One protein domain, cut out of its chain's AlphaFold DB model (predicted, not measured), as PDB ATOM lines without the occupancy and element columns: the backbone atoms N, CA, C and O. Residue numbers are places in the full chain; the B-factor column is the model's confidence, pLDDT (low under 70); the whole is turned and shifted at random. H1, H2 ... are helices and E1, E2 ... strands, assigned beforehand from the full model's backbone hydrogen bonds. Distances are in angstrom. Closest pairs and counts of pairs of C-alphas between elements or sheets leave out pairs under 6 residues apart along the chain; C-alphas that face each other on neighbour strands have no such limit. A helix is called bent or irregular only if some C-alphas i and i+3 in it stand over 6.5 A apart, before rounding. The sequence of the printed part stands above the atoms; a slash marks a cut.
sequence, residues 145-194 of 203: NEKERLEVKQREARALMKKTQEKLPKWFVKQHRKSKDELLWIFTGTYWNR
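AT A GLANCE: This is residues 145 to 194 of the 203 residues of an uncharacterized protein of Gongylonema pulchrum (UniProt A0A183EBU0). An antiparallel hairpin, E1 and E2, lies at one end of an open, extended model, and a lone helix, H1, sticks out at the other with residues 145 to 157 and 159 to 161 free. The 50 printed residues run H1, E1, E2, mixed helices and strands; the radius of gyration of the C-alphas is 15.4 A and the spans are 41 by 29 by 20 A.

IN THESE COORDINATES: Find C-alpha 172 at (349.927, 219.395, 221.412), where E1, residues 172 to 176, begins; E2, residues 183 to 187, ends at C-alpha 187 at (353.602, 218.591, 218.876). H1, residues 145 to 161, starts at (357.101, 233.956, 244.651) and is 25.8 A long; it is irregular, with C-alphas 145 and 148 8.3 A apart.

HOW THE PARTS SIT: In the hairpin, E1 and E2 run at 144 degrees; look for N 173 and O 186 at 2.9 A, within hydrogen-bond range. H1 and E2 are apart. In H1, 12 of 13 O i to N i+4 pairs are within range.

THE WHOLE: The farthest C-alphas, of Asn 145 and Ser 179, are 44.6 A apart. The printed part has no cut, and both links are short. pLDDT is under 70 at residues 145, 162 to 164, 166 and 177 to 183.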
ATOM      1  N   ASN A 145     357.603 233.034 243.624       63.00
ATOM      2  CA  ASN A 145     357.101 233.956 244.651       63.00
ATOM      3  C   ASN A 145     355.566 234.061 244.696       63.00
ATOM      4  O   ASN A 145     355.026 234.605 245.654       63.00
ATOM      5  N   GLU A 146     354.861 233.552 243.685       78.38
ATOM      6  CA  GLU A 146     353.397 233.582 243.606       78.38
ATOM      7  C   GLU A 146     352.777 232.183 243.642       78.38
ATOM      8  O   GLU A 146     351.591 232.031 243.354       78.38
ATOM      9  N   LYS A 147     353.548 231.152 244.013       82.31
ATOM     10  CA  LYS A 147     353.117 229.748 243.956       82.31
ATOM     11  C   LYS A 147     351.721 229.513 244.541       82.31
ATOM     12  O   LYS A 147     350.884 228.908 243.879       82.31
ATOM     13  N   GLU A 148     351.447 230.024 245.742       80.12
ATOM     14  CA  GLU A 148     350.143 229.854 246.398       80.12
ATOM     15  C   GLU A 148     349.006 230.534 245.617       80.12
ATOM     16  O   GLU A 148     347.977 229.911 245.348       80.12
ATOM     17  N   ARG A 149     349.213 231.778 245.167       85.75
ATOM     18  CA  ARG A 149     348.253 232.519 244.336       85.75
ATOM     19  C   ARG A 149     347.960 231.770 243.031       85.75
ATOM     20  O   ARG A 149     346.794 231.635 242.656       85.75
ATOM     21  N   LEU A 150     348.993 231.262 242.358       83.62
ATOM     22  CA  LEU A 150     348.866 230.528 241.095       83.62
ATOM     23  C   LEU A 150     348.134 229.194 241.281       83.62
ATOM     24  O   LEU A 150     347.273 228.846 240.470       83.62
ATOM     25  N   GLU A 151     348.411 228.462 242.362       84.81
ATOM     26  CA  GLU A 151     347.702 227.221 242.686       84.81
ATOM     27  C   GLU A 151     346.210 227.464 242.966       84.81
ATOM     28  O   GLU A 151     345.364 226.686 242.506       84.81
ATOM     29  N   VAL A 152     345.866 228.551 243.669       84.88
ATOM     30  CA  VAL A 152     344.469 228.948 243.915       84.88
ATOM     31  C   VAL A 152     343.779 229.347 242.608       84.88
ATOM     32  O   VAL A 152     342.737 228.768 242.289       84.88
ATOM     33  N   LYS A 153     344.394 230.220 241.792       84.31
ATOM     34  CA  LYS A 153     343.871 230.632 240.472       84.31
ATOM     35  C   LYS A 153     343.600 229.416 239.577       84.31
ATOM     36  O   LYS A 153     342.531 229.298 238.977       84.31
ATOM     37  N   GLN A 154     344.529 228.456 239.530       83.69
ATOM     38  CA  GLN A 154     344.352 227.214 238.770       83.69
ATOM     39  C   GLN A 154     343.228 226.330 239.326       83.69
ATOM     40  O   GLN A 154     342.495 225.704 238.554       83.69
ATOM     41  N   ARG A 155     343.072 226.250 240.654       84.50
ATOM     42  CA  ARG A 155     342.001 225.467 241.289       84.50
ATOM     43  C   ARG A 155     340.623 226.047 240.973       84.50
ATOM     44  O   ARG A 155     339.719 225.284 240.630       84.50
ATOM     45  N   GLU A 156     340.480 227.366 241.037       84.25
ATOM     46  CA  GLU A 156     339.249 228.082 240.682       84.25
ATOM     47  C   GLU A 156     338.906 227.909 239.199       84.25
ATOM     48  O   GLU A 156     337.782 227.525 238.866       84.25
ATOM     49  N   ALA A 157     339.894 228.069 238.309       81.38
ATOM     50  CA  ALA A 157     339.726 227.824 236.878       81.38
ATOM     51  C   ALA A 157     339.250 226.386 236.598       81.38
ATOM     52  O   ALA A 157     338.285 226.188 235.858       81.38
ATOM     53  N   ARG A 158     339.845 225.372 237.248       81.06
ATOM     54  CA  ARG A 158     339.406 223.966 237.131       81.06
ATOM     55  C   ARG A 158     337.984 223.743 237.653       81.06
ATOM     56  O   ARG A 158     337.244 222.953 237.067       81.06
ATOM     57  N   ALA A 159     337.590 224.404 238.743       81.12
ATOM     58  CA  ALA A 159     336.240 224.293 239.294       81.12
ATOM     59  C   ALA A 159     335.184 224.876 238.342       81.12
ATOM     60  O   ALA A 159     334.125 224.272 238.161       81.12
ATOM     61  N   LEU A 160     335.495 225.999 237.687       76.62
ATOM     62  CA  LEU A 160     334.647 226.589 236.652       76.62
ATOM     63  C   LEU A 160     334.587 225.696 235.402       76.62
ATOM     64  O   LEU A 160     333.516 225.503 234.833       76.62
ATOM     65  N   MET A 161     335.713 225.080 235.029       71.06
ATOM     66  CA  MET A 161     335.815 224.191 233.868       71.06
ATOM     67  C   MET A 161     335.056 222.875 234.015       71.06
ATOM     68  O   MET A 161     334.598 222.347 233.014       71.06
ATOM     69  N   LYS A 162     334.829 222.359 235.231       65.69
ATOM     70  CA  LYS A 162     333.920 221.208 235.427       65.69
ATOM     71  C   LYS A 162     332.486 221.487 234.952       65.69
ATOM     72  O   LYS A 162     331.730 220.542 234.751       65.69
ATOM     73  N   LYS A 163     332.107 222.762 234.809       65.31
ATOM     74  CA  LYS A 163     330.796 223.200 234.310       65.31
ATOM     75  C   LYS A 163     330.805 223.540 232.812       65.31
ATOM     76  O   LYS A 163     329.739 223.766 232.252       65.31
ATOM     77  N   THR A 164     331.974 223.594 232.170       67.62
ATOM     78  CA  THR A 164     332.158 223.931 230.749       67.62
ATOM     79  C   THR A 164     332.993 222.852 230.040       67.62
ATOM     80  O   THR A 164     333.225 221.775 230.584       67.62
ATOM     81  N   GLN A 165     333.387 223.076 228.786       70.69
ATOM     82  CA  GLN A 165     334.183 222.115 228.020       70.69
ATOM     83  C   GLN A 165     335.651 222.084 228.498       70.69
ATOM     84  O   GLN A 165     336.224 223.117 228.850       70.69
ATOM     85  N   GLU A 166     336.270 220.898 228.498       68.56
ATOM     86  CA  GLU A 166     337.673 220.698 228.891       68.56
ATOM     87  C   GLU A 166     338.623 221.485 227.965       68.56
ATOM     88  O   GLU A 166     338.561 221.347 226.741       68.56
ATOM     89  N   LYS A 167     339.522 222.303 228.533       73.44
ATOM     90  CA  LYS A 167     340.564 222.990 227.752       73.44
ATOM     91  C   LYS A 167     341.677 222.006 227.408       73.44
ATOM     92  O   LYS A 167     342.222 221.336 228.283       73.44
ATOM     93  N   LEU A 168     342.037 221.965 226.131       81.94
ATOM     94  CA  LEU A 168     343.135 221.156 225.611       81.94
ATOM     95  C   LEU A 168     344.414 222.000 225.489       81.94
ATOM     96  O   LEU A 168     344.327 223.212 225.279       81.94
ATOM     97  N   PRO A 169     345.608 221.393 225.612       87.69
ATOM     98  CA  PRO A 169     346.862 222.118 225.438       87.69
ATOM     99  C   PRO A 169     346.981 222.653 224.004       87.69
ATOM    100  O   PRO A 169     346.728 221.938 223.039       87.69
ATOM    101  N   LYS A 170     347.406 223.913 223.863       89.00
ATOM    102  CA  LYS A 170     347.444 224.630 222.574       89.00
ATOM    103  C   LYS A 170     348.433 224.036 221.563       89.00
ATOM    104  O   LYS A 170     348.168 224.036 220.367       89.00
ATOM    105  N   TRP A 171     349.572 223.536 222.042       92.50
ATOM    106  CA  TRP A 171     350.710 223.143 221.195       92.50
ATOM    107  C   TRP A 171     350.834 221.635 220.971       92.50
ATOM    108  O   TRP A 171     351.783 221.181 220.332       92.50
ATOM    109  N   PHE A 172     349.900 220.848 221.509       92.81
ATOM    110  CA  PHE A 172     349.927 219.395 221.412       92.81
ATOM    111  C   PHE A 172     348.532 218.841 221.163       92.81
ATOM    112  O   PHE A 172     347.563 219.260 221.788       92.81
ATOM    113  N   VAL A 173     348.440 217.839 220.297       91.56
ATOM    114  CA  VAL A 173     347.188 217.127 220.018       91.56
ATOM    115  C   VAL A 173     347.272 215.687 220.500       91.56
ATOM    116  O   VAL A 173     348.322 215.047 220.396       91.56
ATOM    117  N   LYS A 174     346.160 215.168 221.032       89.06
ATOM    118  CA  LYS A 174     346.037 213.749 221.383       89.06
ATOM    119  C   LYS A 174     345.899 212.942 220.092       89.06
ATOM    120  O   LYS A 174     344.951 213.154 219.339       89.06
ATOM    121  N   GLN A 175     346.807 212.000 219.850       84.88
ATOM    122  CA  GLN A 175     346.678 211.024 218.769       84.88
ATOM    123  C   GLN A 175     346.606 209.607 219.343       84.88
ATOM    124  O   GLN A 175     347.485 209.169 220.085       84.88
ATOM    125  N   HIS A 176     345.560 208.873 218.960       74.62
ATOM    126  CA  HIS A 176     345.434 207.452 219.267       74.62
ATOM    127  C   HIS A 176     346.232 206.627 218.253       74.62
ATOM    128  O   HIS A 176     345.979 206.692 217.048       74.62
ATOM    129  N   ARG A 177     347.177 205.812 218.729       65.00
ATOM    130  CA  ARG A 177     347.773 204.750 217.908       65.00
ATOM    131  C   ARG A 177     346.888 203.508 217.931       65.00
ATOM    132  O   ARG A 177     346.405 203.100 218.977       65.00
ATOM    133  N   LYS A 178     346.741 202.858 216.772       58.03
ATOM    134  CA  LYS A 178     345.923 201.642 216.604       58.03
ATOM    135  C   LYS A 178     346.480 200.388 217.303       58.03
ATOM    136  O   LYS A 178     345.786 199.383 217.325       58.03
ATOM    137  N   SER A 179     347.718 200.392 217.815       57.25
ATOM    138  CA  SER A 179     348.428 199.142 218.156       57.25
ATOM    139  C   SER A 179     349.045 199.055 219.558       57.25
ATOM    140  O   SER A 179     349.900 198.198 219.759       57.25
ATOM    141  N   LYS A 180     348.685 199.929 220.505       54.25
ATOM    142  CA  LYS A 180     349.035 199.854 221.942       54.25
ATOM    143  C   LYS A 180     348.308 200.984 222.674       54.25
ATOM    144  O   LYS A 180     348.112 202.028 222.060       54.25
ATOM    145  N   ASP A 181     347.981 200.796 223.953       52.41
ATOM    146  CA  ASP A 181     347.338 201.763 224.873       52.41
ATOM    147  C   ASP A 181     348.165 203.039 225.158       52.41
ATOM    148  O   ASP A 181     348.157 203.599 226.251       52.41
ATOM    149  N   GLU A 182     348.927 203.517 224.182       62.56
ATOM    150  CA  GLU A 182     349.808 204.662 224.313       62.56
ATOM    151  C   GLU A 182     349.098 205.892 223.739       62.56
ATOM    152  O   GLU A 182     349.026 206.104 222.525       62.56
ATOM    153  N   LEU A 183     348.523 206.694 224.636       66.62
ATOM    154  CA  LEU A 183     348.083 208.048 224.319       66.62
ATOM    155  C   LEU A 183     349.324 208.886 223.994       66.62
ATOM    156  O   LEU A 183     350.147 209.137 224.873       66.62
ATOM    157  N   LEU A 184     349.460 209.318 222.739       83.50
ATOM    158  CA  LEU A 184     350.561 210.181 222.317       83.50
ATOM    159  C   LEU A 184     350.098 211.633 222.251       83.50
ATOM    160  O   LEU A 184     349.092 211.952 221.615       83.50
ATOM    161  N   TRP A 185     350.874 212.515 222.873       89.75
ATOM    162  CA  TRP A 185     350.785 213.954 222.662       89.75
ATOM    163  C   TRP A 185     351.768 214.349 221.572       89.75
ATOM    164  O   TRP A 185     352.981 214.228 221.746       89.75
ATOM    165  N   ILE A 186     351.244 214.799 220.437       91.69
ATOM    166  CA  ILE A 186     352.052 215.154 219.271       91.69
ATOM    167  C   ILE A 186     352.120 216.663 219.163       91.69
ATOM    168  O   ILE A 186     351.090 217.335 219.162       91.69
ATOM    169  N   PHE A 187     353.343 217.176 219.082       93.88
ATOM    170  CA  PHE A 187     353.602 218.591 218.876       93.88
ATOM    171  C   PHE A 187     352.983 219.064 217.555       93.88
ATOM    172  O   PHE A 187     353.177 218.433 216.517       93.88
ATOM    173  N   THR A 188     352.256 220.180 217.588       92.62
ATOM    174  CA  THR A 188     351.547 220.725 216.418       92.62
ATOM    175  C   THR A 188     352.466 221.402 215.405       92.62
ATOM    176  O   THR A 188     352.042 221.653 214.281       92.62
ATOM    177  N   GLY A 189     353.699 221.750 215.787       94.31
ATOM    178  CA  GLY A 189     354.605 222.537 214.942       94.31
ATOM    179  C   GLY A 189     354.378 224.049 215.010       94.31
ATOM    180  O   GLY A 189     355.205 224.798 214.505       94.31
ATOM    181  N   THR A 190     353.305 224.516 215.656       93.56
ATOM    182  CA  THR A 190     352.841 225.909 215.530       93.56
ATOM    183  C   THR A 190     353.384 226.871 216.585       93.56
ATOM    184  O   THR A 190     353.306 228.079 216.386       93.56
ATOM    185  N   TYR A 191     353.973 226.379 217.686       91.88
ATOM    186  CA  TYR A 191     354.524 227.242 218.750       91.88
ATOM    187  C   TYR A 191     355.551 228.248 218.206       91.88
ATOM    188  O   TYR A 191     355.569 229.417 218.590       91.88
ATOM    189  N   TRP A 192     356.370 227.810 217.248       93.00
ATOM    190  CA  TRP A 192     357.439 228.622 216.669       93.00
ATOM    191  C   TRP A 192     356.950 229.698 215.688       93.00
ATOM    192  O   TRP A 192     357.738 230.567 215.332       93.00
ATOM    193  N   ASN A 193     355.662 229.718 215.321       91.94
ATOM    194  CA  ASN A 193     355.074 230.790 214.504       91.94
ATOM    195  C   ASN A 193     354.901 232.102 215.289       91.94
ATOM    196  O   ASN A 193     354.603 233.135 214.702       91.94
ATOM    197  N   ARG A 194     355.076 232.070 216.621       89.56
ATOM    198  CA  ARG A 194     354.962 233.229 217.530       89.56
ATOM    199  C   ARG A 194     353.567 233.880 217.589       89.56
ATOM    200  O   ARG A 194     353.403 234.966 218.157       89.56
TER     201      ARG A 194